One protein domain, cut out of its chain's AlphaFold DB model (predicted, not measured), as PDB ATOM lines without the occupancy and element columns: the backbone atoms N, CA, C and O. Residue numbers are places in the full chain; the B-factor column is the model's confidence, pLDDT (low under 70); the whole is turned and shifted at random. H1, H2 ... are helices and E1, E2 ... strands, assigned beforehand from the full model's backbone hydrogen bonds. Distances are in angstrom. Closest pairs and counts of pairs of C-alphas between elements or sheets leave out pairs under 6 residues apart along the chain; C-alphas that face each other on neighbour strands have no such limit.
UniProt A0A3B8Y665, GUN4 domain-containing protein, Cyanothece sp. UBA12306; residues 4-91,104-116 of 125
ATOM      1  N   VAL A   4     -16.835 -37.745 -10.006       70.12
ATOM      2  CA  VAL A   4     -18.224 -37.945  -9.530       70.12
ATOM      3  C   VAL A   4     -19.269 -37.716 -10.619       70.12
ATOM      4  O   VAL A   4     -20.241 -38.458 -10.698       70.12
ATOM      5  N   HIS A   5     -19.087 -36.698 -11.467       78.81
ATOM      6  CA  HIS A   5     -20.029 -36.430 -12.554       78.81
ATOM      7  C   HIS A   5     -20.018 -37.548 -13.601       78.81
ATOM      8  O   HIS A   5     -21.072 -37.975 -14.057       78.81
ATOM      9  N   THR A   6     -18.834 -38.060 -13.937       82.25
ATOM     10  CA  THR A   6     -18.679 -39.183 -14.866       82.25
ATOM     11  C   THR A   6     -19.293 -40.453 -14.282       82.25
ATOM     12  O   THR A   6     -20.058 -41.133 -14.955       82.25
ATOM     13  N   ILE A   7     -19.032 -40.738 -13.003       81.06
ATOM     14  CA  ILE A   7     -19.644 -41.856 -12.278       81.06
ATOM     15  C   ILE A   7     -21.173 -41.739 -12.281       81.06
ATOM     16  O   ILE A   7     -21.856 -42.716 -12.577       81.06
ATOM     17  N   ASP A   8     -21.718 -40.555 -11.992       84.19
ATOM     18  CA  ASP A   8     -23.162 -40.308 -12.032       84.19
ATOM     19  C   ASP A   8     -23.747 -40.587 -13.420       84.19
ATOM     20  O   ASP A   8     -24.722 -41.324 -13.540       84.19
ATOM     21  N   GLN A   9     -23.111 -40.074 -14.476       87.81
ATOM     22  CA  GLN A   9     -23.538 -40.327 -15.851       87.81
ATOM     23  C   GLN A   9     -23.522 -41.818 -16.195       87.81
ATOM     24  O   GLN A   9     -24.451 -42.297 -16.841       87.81
ATOM     25  N   LEU A  10     -22.507 -42.566 -15.752       88.50
ATOM     26  CA  LEU A  10     -22.441 -44.012 -15.961       88.50
ATOM     27  C   LEU A  10     -23.581 -44.726 -15.228       88.50
ATOM     28  O   LEU A  10     -24.269 -45.550 -15.832       88.50
ATOM     29  N   TRP A  11     -23.831 -44.382 -13.960       88.31
ATOM     30  CA  TRP A  11     -24.962 -44.929 -13.210       88.31
ATOM     31  C   TRP A  11     -26.282 -44.656 -13.917       88.31
ATOM     32  O   TRP A  11     -27.032 -45.597 -14.162       88.31
ATOM     33  N   VAL A  12     -26.547 -43.409 -14.298       90.75
ATOM     34  CA  VAL A  12     -27.784 -43.013 -14.978       90.75
ATOM     35  C   VAL A  12     -27.922 -43.743 -16.311       90.75
ATOM     36  O   VAL A  12     -28.968 -44.328 -16.583       90.75
ATOM     37  N   HIS A  13     -26.870 -43.766 -17.128       88.88
ATOM     38  CA  HIS A  13     -26.913 -44.359 -18.459       88.88
ATOM     39  C   HIS A  13     -27.177 -45.867 -18.406       88.88
ATOM     40  O   HIS A  13     -28.149 -46.348 -18.991       88.88
ATOM     41  N   TYR A  14     -26.365 -46.614 -17.654       86.94
ATOM     42  CA  TYR A  14     -26.509 -48.067 -17.585       86.94
ATOM     43  C   TYR A  14     -27.746 -48.476 -16.779       86.94
ATOM     44  O   TYR A  14     -28.407 -49.446 -17.113       86.94
ATOM     45  N   SER A  15     -28.182 -47.715 -15.781       89.31
ATOM     46  CA  SER A  15     -29.410 -48.058 -15.048       89.31
ATOM     47  C   SER A  15     -30.714 -47.650 -15.747       89.31
ATOM     48  O   SER A  15     -31.782 -47.796 -15.150       89.31
ATOM     49  N   LYS A  16     -30.664 -47.117 -16.979       91.81
ATOM     50  CA  LYS A  16     -31.824 -46.523 -17.675       91.81
ATOM     51  C   LYS A  16     -32.514 -45.436 -16.832       91.81
ATOM     52  O   LYS A  16     -33.737 -45.385 -16.740       91.81
ATOM     53  N   GLY A  17     -31.715 -44.596 -16.175       91.69
ATOM     54  CA  GLY A  17     -32.165 -43.492 -15.325       91.69
ATOM     55  C   GLY A  17     -32.625 -43.895 -13.924       91.69
ATOM     56  O   GLY A  17     -33.151 -43.063 -13.193       91.69
ATOM     57  N   LYS A  18     -32.451 -45.158 -13.525       94.31
ATOM     58  CA  LYS A  18     -32.956 -45.664 -12.243       94.31
ATOM     59  C   LYS A  18     -32.038 -45.372 -11.053       94.31
ATOM     60  O   LYS A  18     -32.520 -45.257  -9.926       94.31
ATOM     61  N   PHE A  19     -30.735 -45.290 -11.282       92.81
ATOM     62  CA  PHE A  19     -29.682 -45.114 -10.281       92.81
ATOM     63  C   PHE A  19     -28.813 -43.906 -10.633       92.81
ATOM     64  O   PHE A  19     -28.693 -43.544 -11.801       92.81
ATOM     65  N   GLY A  20     -28.189 -43.309  -9.620       89.75
ATOM     66  CA  GLY A  20     -27.343 -42.127  -9.771       89.75
ATOM     67  C   GLY A  20     -27.463 -41.166  -8.593       89.75
ATOM     68  O   GLY A  20     -28.480 -41.115  -7.900       89.75
ATOM     69  N   PHE A  21     -26.420 -40.371  -8.383       86.12
ATOM     70  CA  PHE A  21     -26.410 -39.270  -7.425       86.12
ATOM     71  C   PHE A  21     -27.387 -38.162  -7.816       86.12
ATOM     72  O   PHE A  21     -28.019 -37.570  -6.943       86.12
ATOM     73  N   SER A  22     -27.533 -37.880  -9.112       88.62
ATOM     74  CA  SER A  22     -28.538 -36.939  -9.620       88.62
ATOM     75  C   SER A  22     -29.956 -37.414  -9.296       88.62
ATOM     76  O   SER A  22     -30.741 -36.641  -8.752       88.62
ATOM     77  N   VAL A  23     -30.237 -38.704  -9.502       93.75
ATOM     78  CA  VAL A  23     -31.516 -39.341  -9.148       93.75
ATOM     79  C   VAL A  23     -31.776 -39.266  -7.639       93.75
ATOM     80  O   VAL A  23     -32.854 -38.878  -7.198       93.75
ATOM     81  N   GLN A  24     -30.778 -39.587  -6.811       91.12
ATOM     82  CA  GLN A  24     -30.895 -39.469  -5.352       91.12
ATOM     83  C   GLN A  24     -31.131 -38.025  -4.899       91.12
ATOM     84  O   GLN A  24     -31.905 -37.785  -3.971       91.12
ATOM     85  N   LYS A  25     -30.474 -37.062  -5.551       89.00
ATOM     86  CA  LYS A  25     -30.646 -35.638  -5.271       89.00
ATOM     87  C   LYS A  25     -32.076 -35.189  -5.571       89.00
ATOM     88  O   LYS A  25     -32.649 -34.509  -4.726       89.00
ATOM     89  N   GLU A  26     -32.639 -35.584  -6.708       92.06
ATOM     90  CA  GLU A  26     -34.031 -35.290  -7.077       92.06
ATOM     91  C   GLU A  26     -35.007 -35.871  -6.043       92.06
ATOM     92  O   GLU A  26     -35.836 -35.153  -5.490       92.06
ATOM     93  N   ILE A  27     -34.829 -37.136  -5.648       92.81
ATOM     94  CA  ILE A  27     -35.658 -37.749  -4.598       92.81
ATOM     95  C   ILE A  27     -35.544 -36.963  -3.280       92.81
ATOM     96  O   ILE A  27     -36.543 -36.676  -2.620       92.81
ATOM     97  N   TYR A  28     -34.330 -36.614  -2.854       86.12
ATOM     98  CA  TYR A  28     -34.132 -35.937  -1.574       86.12
ATOM     99  C   TYR A  28     -34.693 -34.508  -1.572       86.12
ATOM    100  O   TYR A  28     -35.414 -34.148  -0.642       86.12
ATOM    101  N   TYR A  29     -34.368 -33.690  -2.576       86.81
ATOM    102  CA  TYR A  29     -34.755 -32.278  -2.619       86.81
ATOM    103  C   TYR A  29     -36.167 -32.067  -3.163       86.81
ATOM    104  O   TYR A  29     -36.946 -31.344  -2.538       86.81
ATOM    105  N   ASP A  30     -36.494 -32.709  -4.281       90.69
ATOM    106  CA  ASP A  30     -37.694 -32.410  -5.057       90.69
ATOM    107  C   ASP A  30     -38.882 -33.263  -4.590       90.69
ATOM    108  O   ASP A  30     -39.956 -32.716  -4.339       90.69
ATOM    109  N   GLU A  31     -38.698 -34.571  -4.355       93.44
ATOM    110  CA  GLU A  31     -39.788 -35.424  -3.838       93.44
ATOM    111  C   GLU A  31     -40.027 -35.229  -2.327       93.44
ATOM    112  O   GLU A  31     -41.169 -35.204  -1.863       93.44
ATOM    113  N   LEU A  32     -38.958 -35.131  -1.526       92.25
ATOM    114  CA  LEU A  32     -39.051 -35.181  -0.057       92.25
ATOM    115  C   LEU A  32     -38.895 -33.822   0.638       92.25
ATOM    116  O   LEU A  32     -39.035 -33.748   1.866       92.25
ATOM    117  N   GLY A  33     -38.626 -32.755  -0.118       89.06
ATOM    118  CA  GLY A  33     -38.462 -31.400   0.415       89.06
ATOM    119  C   GLY A  33     -37.202 -31.230   1.266       89.06
ATOM    120  O   GLY A  33     -37.161 -30.374   2.157       89.06
ATOM    121  N   GLY A  34     -36.191 -32.066   1.032       83.00
ATOM    122  CA  GLY A  34     -34.891 -31.988   1.672       83.00
ATOM    123  C   GLY A  34     -34.234 -30.632   1.470       83.00
ATOM    124  O   GLY A  34     -34.466 -29.910   0.500       83.00
ATOM    125  N   ARG A  35     -33.422 -30.249   2.449       80.81
ATOM    126  CA  ARG A  35     -32.671 -28.996   2.453       80.81
ATOM    127  C   ARG A  35     -31.213 -29.294   2.763       80.81
ATOM    128  O   ARG A  35     -30.865 -30.398   3.179       80.81
ATOM    129  N   THR A  36     -30.380 -28.278   2.585       75.75
ATOM    130  CA  THR A  36     -28.954 -28.317   2.926       75.75
ATOM    131  C   THR A  36     -28.709 -28.554   4.414       75.75
ATOM    132  O   THR A  36     -27.653 -29.047   4.785       75.75
ATOM    133  N   GLN A  37     -29.673 -28.210   5.272       76.38
ATOM    134  CA  GLN A  37     -29.623 -28.519   6.695       76.38
ATOM    135  C   GLN A  37     -30.110 -29.946   6.946       76.38
ATOM    136  O   GLN A  37     -31.181 -30.340   6.473       76.38
ATOM    137  N   TYR A  38     -29.345 -30.696   7.737       76.06
ATOM    138  CA  TYR A  38     -29.700 -32.058   8.106       76.06
ATOM    139  C   TYR A  38     -31.043 -32.110   8.841       76.06
ATOM    140  O   TYR A  38     -31.251 -31.466   9.872       76.06
ATOM    141  N   ASN A  39     -31.946 -32.943   8.329       83.50
ATOM    142  CA  ASN A  39     -33.203 -33.263   8.979       83.50
ATOM    143  C   ASN A  39     -33.354 -34.780   9.061       83.50
ATOM    144  O   ASN A  39     -33.663 -35.440   8.069       83.50
ATOM    145  N   LYS A  40     -33.211 -35.323  10.275       85.94
ATOM    146  CA  LYS A  40     -33.294 -36.764  10.539       85.94
ATOM    147  C   LYS A  40     -34.566 -37.413   9.988       85.94
ATOM    148  O   LYS A  40     -34.512 -38.525   9.476       85.94
ATOM    149  N   LYS A  41     -35.720 -36.736  10.061       90.38
ATOM    150  CA  LYS A  41     -36.992 -37.287   9.561       90.38
ATOM    151  C   LYS A  41     -37.000 -37.391   8.037       90.38
ATOM    152  O   LYS A  41     -37.473 -38.396   7.512       90.38
ATOM    153  N   ILE A  42     -36.485 -36.378   7.339       88.88
ATOM    154  CA  ILE A  42     -36.388 -36.388   5.872       88.88
ATOM    155  C   ILE A  42     -35.346 -37.410   5.427       88.88
ATOM    156  O   ILE A  42     -35.637 -38.223   4.557       88.88
ATOM    157  N   TRP A  43     -34.188 -37.449   6.089       86.94
ATOM    158  CA  TRP A  43     -33.149 -38.446   5.836       86.94
ATOM    159  C   TRP A  43     -33.688 -39.875   5.960       86.94
ATOM    160  O   TRP A  43     -33.563 -40.685   5.052       86.94
ATOM    161  N   HIS A  44     -34.405 -40.166   7.044       90.69
ATOM    162  CA  HIS A  44     -35.050 -41.459   7.251       90.69
ATOM    163  C   HIS A  44     -36.069 -41.808   6.151       90.69
ATOM    164  O   HIS A  44     -36.104 -42.951   5.696       90.69
ATOM    165  N   LYS A  45     -36.884 -40.840   5.708       93.38
ATOM    166  CA  LYS A  45     -37.818 -41.032   4.585       93.38
ATOM    167  C   LYS A  45     -37.083 -41.298   3.275       93.38
ATOM    168  O   LYS A  45     -37.512 -42.155   2.513       93.38
ATOM    169  N   PHE A  46     -35.977 -40.601   3.039       93.00
ATOM    170  CA  PHE A  46     -35.122 -40.821   1.882       93.00
ATOM    171  C   PHE A  46     -34.551 -42.239   1.890       93.00
ATOM    172  O   PHE A  46     -34.792 -42.985   0.948       93.00
ATOM    173  N   CYS A  47     -33.911 -42.662   2.983       91.38
ATOM    174  CA  CYS A  47     -33.349 -44.009   3.095       91.38
ATOM    175  C   CYS A  47     -34.411 -45.109   2.951       91.38
ATOM    176  O   CYS A  47     -34.128 -46.168   2.398       91.38
ATOM    177  N   ASP A  48     -35.645 -44.868   3.402       93.56
ATOM    178  CA  ASP A  48     -36.772 -45.765   3.120       93.56
ATOM    179  C   ASP A  48     -37.119 -45.814   1.632       93.56
ATOM    180  O   ASP A  48     -37.303 -46.894   1.075       93.56
ATOM    181  N   ARG A  49     -37.210 -44.645   0.995       95.00
ATOM    182  CA  ARG A  49     -37.610 -44.472  -0.404       95.00
ATOM    183  C   ARG A  49     -36.622 -45.105  -1.384       95.00
ATOM    184  O   ARG A  49     -37.058 -45.614  -2.417       95.00
ATOM    185  N   VAL A  50     -35.332 -45.095  -1.052       93.94
ATOM    186  CA  VAL A  50     -34.268 -45.739  -1.842       93.94
ATOM    187  C   VAL A  50     -33.945 -47.162  -1.366       93.94
ATOM    188  O   VAL A  50     -33.097 -47.833  -1.944       93.94
ATOM    189  N   GLY A  51     -34.626 -47.672  -0.333       93.38
ATOM    190  CA  GLY A  51     -34.495 -49.062   0.122       93.38
ATOM    191  C   GLY A  51     -33.226 -49.389   0.906       93.38
ATOM    192  O   GLY A  51     -32.800 -50.544   0.914       93.38
ATOM    193  N   TRP A  52     -32.627 -48.399   1.564       93.06
ATOM    194  CA  TRP A  52     -31.474 -48.571   2.459       93.06
ATOM    195  C   TRP A  52     -31.866 -48.944   3.880       93.06
ATOM    196  O   TRP A  52     -31.001 -49.226   4.704       93.06
ATOM    197  N   ARG A  53     -33.166 -48.959   4.183       92.19
ATOM    198  CA  ARG A  53     -33.672 -49.467   5.453       92.19
ATOM    199  C   ARG A  53     -34.688 -50.561   5.241       92.19
ATOM    200  O   ARG A  53     -35.542 -50.471   4.359       92.19
ATOM    201  N   THR A  54     -34.618 -51.569   6.091       88.50
ATOM    202  CA  THR A  54     -35.566 -52.678   6.122       88.50
ATOM    203  C   THR A  54     -36.204 -52.784   7.497       88.50
ATOM    204  O   THR A  54     -35.792 -52.109   8.440       88.50
ATOM    205  N   LYS A  55     -37.256 -53.593   7.614       87.12
ATOM    206  CA  LYS A  55     -37.839 -53.926   8.915       87.12
ATOM    207  C   LYS A  55     -36.765 -54.615   9.758       87.12
ATOM    208  O   LYS A  55     -36.159 -55.570   9.280       87.12
ATOM    209  N   GLY A  56     -36.546 -54.123  10.976       81.81
ATOM    210  CA  GLY A  56     -35.546 -54.702  11.867       81.81
ATOM    211  C   GLY A  56     -35.874 -56.149  12.226       81.81
ATOM    212  O   GLY A  56     -37.048 -56.541  12.232       81.81
ATOM    213  N   LEU A  57     -34.845 -56.936  12.542       76.69
ATOM    214  CA  LEU A  57     -34.969 -58.382  12.780       76.69
ATOM    215  C   LEU A  57     -35.970 -58.725  13.893       76.69
ATOM    216  O   LEU A  57     -36.693 -59.715  13.807       76.69
ATOM    217  N   LEU A  58     -36.069 -57.868  14.911       82.62
ATOM    218  CA  LEU A  58     -36.992 -58.034  16.039       82.62
ATOM    219  C   LEU A  58     -38.368 -57.384  15.804       82.62
ATOM    220  O   LEU A  58     -39.167 -57.258  16.728       82.62
ATOM    221  N   GLY A  59     -38.648 -56.904  14.590       75.75
ATOM    222  CA  GLY A  59     -39.875 -56.175  14.261       75.75
ATOM    223  C   GLY A  59     -39.994 -54.794  14.916       75.75
ATOM    224  O   GLY A  59     -41.013 -54.126  14.737       75.75
ATOM    225  N   MET A  60     -38.959 -54.349  15.633       74.56
ATOM    226  CA  MET A  60     -38.889 -53.038  16.267       74.56
ATOM    227  C   MET A  60     -38.286 -52.018  15.301       74.56
ATOM    228  O   MET A  60     -37.075 -51.887  15.178       74.56
ATOM    229  N   GLY A  61     -39.146 -51.270  14.612       83.00
ATOM    230  CA  GLY A  61     -38.712 -50.185  13.733       83.00
ATOM    231  C   GLY A  61     -37.980 -50.658  12.473       83.00
ATOM    232  O   GLY A  61     -38.158 -51.783  11.999       83.00
ATOM    233  N   LYS A  62     -37.214 -49.740  11.881       87.88
ATOM    234  CA  LYS A  62     -36.427 -49.989  10.673       87.88
ATOM    235  C   LYS A  62     -34.940 -49.878  10.976       87.88
ATOM    236  O   LYS A  62     -34.533 -48.947  11.668       87.88
ATOM    237  N   GLU A  63     -34.162 -50.780  10.397       89.19
ATOM    238  CA  GLU A  63     -32.706 -50.858  10.515       89.19
ATOM    239  C   GLU A  63     -32.063 -50.516   9.172       89.19
ATOM    240  O   GLU A  63     -32.642 -50.781   8.114       89.19
ATOM    241  N   PHE A  64     -30.889 -49.888   9.219       87.94
ATOM    242  CA  PHE A  64     -30.096 -49.621   8.023       87.94
ATOM    243  C   PHE A  64     -29.445 -50.910   7.538       87.94
ATOM    244  O   PHE A  64     -28.971 -51.714   8.337       87.94
ATOM    245  N   LYS A  65     -29.441 -51.094   6.223       87.75
ATOM    246  CA  LYS A  65     -28.763 -52.207   5.573       87.75
ATOM    247  C   LYS A  65     -27.252 -52.003   5.621       87.75
ATOM    248  O   LYS A  65     -26.781 -50.893   5.369       87.75
ATOM    249  N   GLY A  66     -26.507 -53.071   5.895       83.06
ATOM    250  CA  GLY A  66     -25.077 -53.090   5.595       83.06
ATOM    251  C   GLY A  66     -24.850 -53.149   4.084       83.06
ATOM    252  O   GLY A  66     -25.771 -53.470   3.329       83.06
ATOM    253  N   TYR A  67     -23.625 -52.870   3.631       80.06
ATOM    254  CA  TYR A  67     -23.268 -52.997   2.214       80.06
ATOM    255  C   TYR A  67     -23.603 -54.383   1.628       80.06
ATOM    256  O   TYR A  67     -24.102 -54.481   0.508       80.06
ATOM    257  N   GLU A  68     -23.403 -55.442   2.417       84.06
ATOM    258  CA  GLU A  68     -23.675 -56.838   2.039       84.06
ATOM    259  C   GLU A  68     -25.172 -57.134   1.804       84.06
ATOM    260  O   GLU A  68     -25.516 -58.067   1.083       84.06
ATOM    261  N   ASP A  69     -26.079 -56.321   2.360       87.00
ATOM    262  CA  ASP A  69     -27.536 -56.505   2.247       87.00
ATOM    263  C   ASP A  69     -28.159 -55.715   1.074       87.00
ATOM    264  O   ASP A  69     -29.394 -55.652   0.909       87.00
ATOM    265  N   LEU A  70     -27.328 -55.045   0.272       86.94
ATOM    266  CA  LEU A  70     -27.765 -54.246  -0.869       86.94
ATOM    267  C   LEU A  70     -28.006 -55.104  -2.106       86.94
ATOM    268  O   LEU A  70     -27.351 -56.111  -2.362       86.94
ATOM    269  N   THR A  71     -28.957 -54.667  -2.929       87.94
ATOM    270  CA  THR A  71     -29.253 -55.321  -4.204       87.94
ATOM    271  C   THR A  71     -28.553 -54.568  -5.328       87.94
ATOM    272  O   THR A  71     -29.013 -53.512  -5.751       87.94
ATOM    273  N   PHE A  72     -27.462 -55.136  -5.840       84.81
ATOM    274  CA  PHE A  72     -26.661 -54.542  -6.922       84.81
ATOM    275  C   PHE A  72     -27.226 -54.777  -8.329       84.81
ATOM    276  O   PHE A  72     -26.671 -54.310  -9.319       84.81
ATOM    277  N   GLU A  73     -28.329 -55.513  -8.432       85.06
ATOM    278  CA  GLU A  73     -28.931 -55.872  -9.708       85.06
ATOM    279  C   GLU A  73     -29.944 -54.828 -10.191       85.06
ATOM    280  O   GLU A  73     -30.775 -54.316  -9.425       85.06
ATOM    281  N   LEU A  74     -29.941 -54.584 -11.505       87.25
ATOM    282  CA  LEU A  74     -30.919 -53.732 -12.177       87.25
ATOM    283  C   LEU A  74     -32.241 -54.487 -12.392       87.25
ATOM    284  O   LEU A  74     -32.628 -54.820 -13.509       87.25
ATOM    285  N   ARG A  75     -32.953 -54.772 -11.299       88.50
ATOM    286  CA  ARG A  75     -34.287 -55.389 -11.337       88.50
ATOM    287  C   ARG A  75     -35.377 -54.332 -11.322       88.50
ATOM    288  O   ARG A  75     -35.192 -53.237 -10.786       88.50
ATOM    289  N   TYR A  76     -36.565 -54.680 -11.818       86.81
ATOM    290  CA  TYR A  76     -37.738 -53.811 -11.685       86.81
ATOM    291  C   TYR A  76     -38.095 -53.569 -10.205       86.81
ATOM    292  O   TYR A  76     -38.462 -52.451  -9.850       86.81
ATOM    293  N   THR A  77     -37.880 -54.566  -9.335       90.19
ATOM    294  CA  THR A  77     -38.146 -54.510  -7.888       90.19
ATOM    295  C   THR A  77     -37.148 -53.670  -7.095       90.19
ATOM    296  O   THR A  77     -37.466 -53.252  -5.984       90.19
ATOM    297  N   THR A  78     -35.940 -53.432  -7.620       92.06
ATOM    298  CA  THR A  78     -34.951 -52.589  -6.935       92.06
ATOM    299  C   THR A  78     -35.485 -51.150  -6.867       92.06
ATOM    300  O   THR A  78     -36.000 -50.667  -7.875       92.06
ATOM    301  N   PRO A  79     -35.416 -50.437  -5.733       95.12
ATOM    302  CA  PRO A  79     -35.931 -49.068  -5.649       95.12
ATOM    303  C   PRO A  79     -35.169 -48.073  -6.534       95.12
ATOM    304  O   PRO A  79     -33.973 -48.221  -6.771       95.12
ATOM    305  N   VAL A  80     -35.847 -47.026  -7.010       95.94
ATOM    306  CA  VAL A  80     -35.193 -45.903  -7.710       95.94
ATOM    307  C   VAL A  80     -34.268 -45.171  -6.733       95.94
ATOM    308  O   VAL A  80     -34.655 -44.935  -5.590       95.94
ATOM    309  N   GLY A  81     -33.052 -44.842  -7.172       92.62
ATOM    310  CA  GLY A  81     -32.019 -44.215  -6.346       92.62
ATOM    311  C   GLY A  81     -31.319 -45.164  -5.366       92.62
ATOM    312  O   GLY A  81     -30.525 -44.695  -4.555       92.62
ATOM    313  N   HIS A  82     -31.580 -46.480  -5.429       93.50
ATOM    314  CA  HIS A  82     -30.968 -47.464  -4.519       93.50
ATOM    315  C   HIS A  82     -29.438 -47.461  -4.570       93.50
ATOM    316  O   HIS A  82     -28.784 -47.718  -3.562       93.50
ATOM    317  N   LEU A  83     -28.874 -47.154  -5.733       90.75
ATOM    318  CA  LEU A  83     -27.440 -47.053  -5.945       90.75
ATOM    319  C   LEU A  83     -27.099 -45.687  -6.551       90.75
ATOM    320  O   LEU A  83     -27.946 -45.095  -7.235       90.75
ATOM    321  N   PRO A  84     -25.868 -45.201  -6.337       87.94
ATOM    322  CA  PRO A  84     -24.806 -45.786  -5.497       87.94
ATOM    323  C   PRO A  84     -25.078 -45.659  -3.983       87.94
ATOM    324  O   PRO A  84     -25.703 -44.698  -3.542       87.94
ATOM    325  N   TYR A  85     -24.609 -46.619  -3.179       83.56
ATOM    326  CA  TYR A  85     -24.681 -46.564  -1.710       83.56
ATOM    327  C   TYR A  85     -23.345 -46.129  -1.107       83.56
ATOM    328  O   TYR A  85     -22.286 -46.480  -1.623       83.56
ATOM    329  N   SER A  86     -23.392 -45.405   0.009       71.62
ATOM    330  CA  SER A  86     -22.210 -45.089   0.807       71.62
ATOM    331  C   SER A  86     -22.563 -45.124   2.292       71.62
ATOM    332  O   SER A  86     -23.454 -44.408   2.747       71.62
ATOM    333  N   GLU A  87     -21.837 -45.946   3.051       59.44
ATOM    334  CA  GLU A  87     -22.025 -46.135   4.499       59.44
ATOM    335  C   GLU A  87     -21.772 -44.854   5.311       59.44
ATOM    336  O   GLU A  87     -22.296 -44.693   6.409       59.44
ATOM    337  N   TYR A  88     -21.024 -43.898   4.755       54.91
ATOM    338  CA  TYR A  88     -20.640 -42.661   5.438       54.91
ATOM    339  C   TYR A  88     -21.648 -41.513   5.269       54.91
ATOM    340  O   TYR A  88     -21.422 -40.419   5.792       54.91
ATOM    341  N   PHE A  89     -22.766 -41.718   4.563       55.69
ATOM    342  CA  PHE A  89     -23.688 -40.630   4.202       55.69
ATOM    343  C   PHE A  89     -24.348 -39.931   5.407       55.69
ATOM    344  O   PHE A  89     -24.759 -38.774   5.294       55.69
ATOM    345  N   GLU A  90     -24.394 -40.583   6.576       45.09
ATOM    346  CA  GLU A  90     -24.909 -39.989   7.819       45.09
ATOM    347  C   GLU A  90     -24.075 -38.775   8.284       45.09
ATOM    348  O   GLU A  90     -24.630 -37.829   8.842       45.09
ATOM    349  N   PHE A  91     -22.773 -38.729   7.965       41.47
ATOM    350  CA  PHE A  91     -21.867 -37.630   8.339       41.47
ATOM    351  C   PHE A  91     -21.727 -36.536   7.268       41.47
ATOM    352  O   PHE A  91     -21.246 -35.438   7.550       41.47
ATOM    353  N   GLN A 104     -14.308 -41.172  -3.931       43.88
ATOM    354  CA  GLN A 104     -13.447 -42.228  -3.365       43.88
ATOM    355  C   GLN A 104     -14.206 -43.454  -2.845       43.88
ATOM    356  O   GLN A 104     -13.579 -44.454  -2.512       43.88
ATOM    357  N   SER A 105     -15.539 -43.402  -2.765       47.97
ATOM    358  CA  SER A 105     -16.345 -44.465  -2.137       47.97
ATOM    359  C   SER A 105     -17.223 -45.250  -3.110       47.97
ATOM    360  O   SER A 105     -17.937 -46.151  -2.677       47.97
ATOM    361  N   VAL A 106     -17.212 -44.921  -4.406       54.91
ATOM    362  CA  VAL A 106     -17.984 -45.664  -5.410       54.91
ATOM    363  C   VAL A 106     -17.085 -46.721  -6.029       54.91
ATOM    364  O   VAL A 106     -16.175 -46.405  -6.788       54.91
ATOM    365  N   ASP A 107     -17.339 -47.986  -5.705       56.03
ATOM    366  CA  ASP A 107     -16.635 -49.107  -6.320       56.03
ATOM    367  C   ASP A 107     -17.070 -49.268  -7.791       56.03
ATOM    368  O   ASP A 107     -18.079 -49.901  -8.117       56.03
ATOM    369  N   CYS A 108     -16.291 -48.678  -8.702       51.81
ATOM    370  CA  CYS A 108     -16.506 -48.750 -10.148       51.81
ATOM    371  C   CYS A 108     -16.460 -50.186 -10.702       51.81
ATOM    372  O   CYS A 108     -16.990 -50.431 -11.788       51.81
ATOM    373  N   THR A 109     -15.892 -51.161  -9.978       53.41
ATOM    374  CA  THR A 109     -15.841 -52.560 -10.441       53.41
ATOM    375  C   THR A 109     -17.227 -53.203 -10.519       53.41
ATOM    376  O   THR A 109     -17.427 -54.161 -11.266       53.41
ATOM    377  N   LYS A 110     -18.219 -52.647  -9.812       57.50
ATOM    378  CA  LYS A 110     -19.603 -53.141  -9.801       57.50
ATOM    379  C   LYS A 110     -20.476 -52.566 -10.922       57.50
ATOM    380  O   LYS A 110     -21.578 -53.066 -11.139       57.50
ATOM    381  N   LEU A 111     -19.978 -51.588 -11.687       57.12
ATOM    382  CA  LEU A 111     -20.637 -51.121 -12.915       57.12
ATOM    383  C   LEU A 111     -20.537 -52.159 -14.048       57.12
ATOM    384  O   LEU A 111     -21.460 -52.288 -14.850       57.12
ATOM    385  N   LEU A 112     -19.453 -52.943 -14.075       58.31
ATOM    386  CA  LEU A 112     -19.184 -53.962 -15.096       58.31
ATOM    387  C   LEU A 112     -20.263 -55.064 -15.160       58.31
ATOM    388  O   LEU A 112     -20.779 -55.311 -16.249       58.31
ATOM    389  N   PRO A 113     -20.679 -55.697 -14.043       57.56
ATOM    390  CA  PRO A 113     -21.749 -56.695 -14.066       57.56
ATOM    391  C   PRO A 113     -23.102 -56.152 -14.541       57.56
ATOM    392  O   PRO A 113     -23.798 -56.848 -15.276       57.56
ATOM    393  N   MET A 114     -23.481 -54.919 -14.174       59.06
ATOM    394  CA  MET A 114     -24.731 -54.313 -14.665       59.06
ATOM    395  C   MET A 114     -24.665 -54.019 -16.163       59.06
ATOM    396  O   MET A 114     -25.611 -54.336 -16.882       59.06
ATOM    397  N   ALA A 115     -23.547 -53.466 -16.644       54.53
ATOM    398  CA  ALA A 115     -23.329 -53.261 -18.073       54.53
ATOM    399  C   ALA A 115     -23.422 -54.594 -18.835       54.53
ATOM    400  O   ALA A 115     -24.112 -54.679 -19.849       54.53
ATOM    401  N   GLN A 116     -22.827 -55.663 -18.297       54.75
ATOM    402  CA  GLN A 116     -22.888 -56.996 -18.891       54.75
ATOM    403  C   GLN A 116     -24.306 -57.586 -18.889       54.75
ATOM    404  O   GLN A 116     -24.701 -58.209 -19.870       54.75
TER     405      GLN A 116
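What this domain is: This is residues 4 to 91 and 104 to 116 of the 125 residues of the protein "GUN4 domain-containing protein" of Cyanothece sp. UBA12306 (UniProt A0A3B8Y665). A small hairpin, E1 and E2, stands at one end of an arc of helices: H3 comes next, then H2, and at the other end H1 and H4 lie side by side. The long unnamed stretch of residues 65 to 91 runs from the hairpin back through the space between the two ends. The printed part has 101 residues, with named elements in the order H1 H2 H3 E1 E2 H4 and one antiparallel sheet, E1 - E2. The class is mostly helix, though under half of the residues are in named elements; the whole is compact, with a radius of gyration of the C-alphas of 13.7 A and spans of 39 by 32 by 26 A.

Where its parts are: E1 is residues 53 to 55 and E2 residues 62 to 64. H3, residues 40 to 49, is 14.1 A long, and H2, residues 21 to 31, is 14.4 A. H1, residues 4 to 14, is 15.4 A long and begins at C-alpha 4 (-18.224, -37.945, -9.530). H4, residues 108 to 116, is 13.6 A long and ends at C-alpha 116 (-22.888, -56.996, -18.891).

How they stand to each other: In the hairpin of E1 and E2, N 54 and O 63 are 2.9 A apart, within hydrogen-bond range. H3 and E2 are near each other. H2 and H3 touch, closest at the C-alphas of Tyr 28 and Phe 46, 6.1 A, at a steep tilt of 62 degrees, opposite ways. H1 and H2 only just touch, with 3 pairs of C-alphas within 8 A, closest at Asp 8 and Phe 21, 5.7 A, about perpendicular at 85 degrees. H1 and H4 touch, closest at the C-alphas of Tyr 14 and Ala 115, 6.1 A, at a shallow tilt of 18 degrees, the same way. H1 and H3 are apart. Every O i to N i+4 pair is within hydrogen-bond range in H1, H2 and H3; H4 has 2 of 5, and 4 of 6 O i to N i+3 pairs.

The domain as a whole: The two C-alphas farthest apart, those of Thr 6 and Leu 58, are 40.6 A apart. Residues 92 to 103 are not printed, and C-alphas 91 and 104 are 15.1 A apart across this cut. Of the links that are printed whole, H3 to E1 is tight and the others are short. Residues 87 to 91 and 104 to 116 have pLDDT under 70.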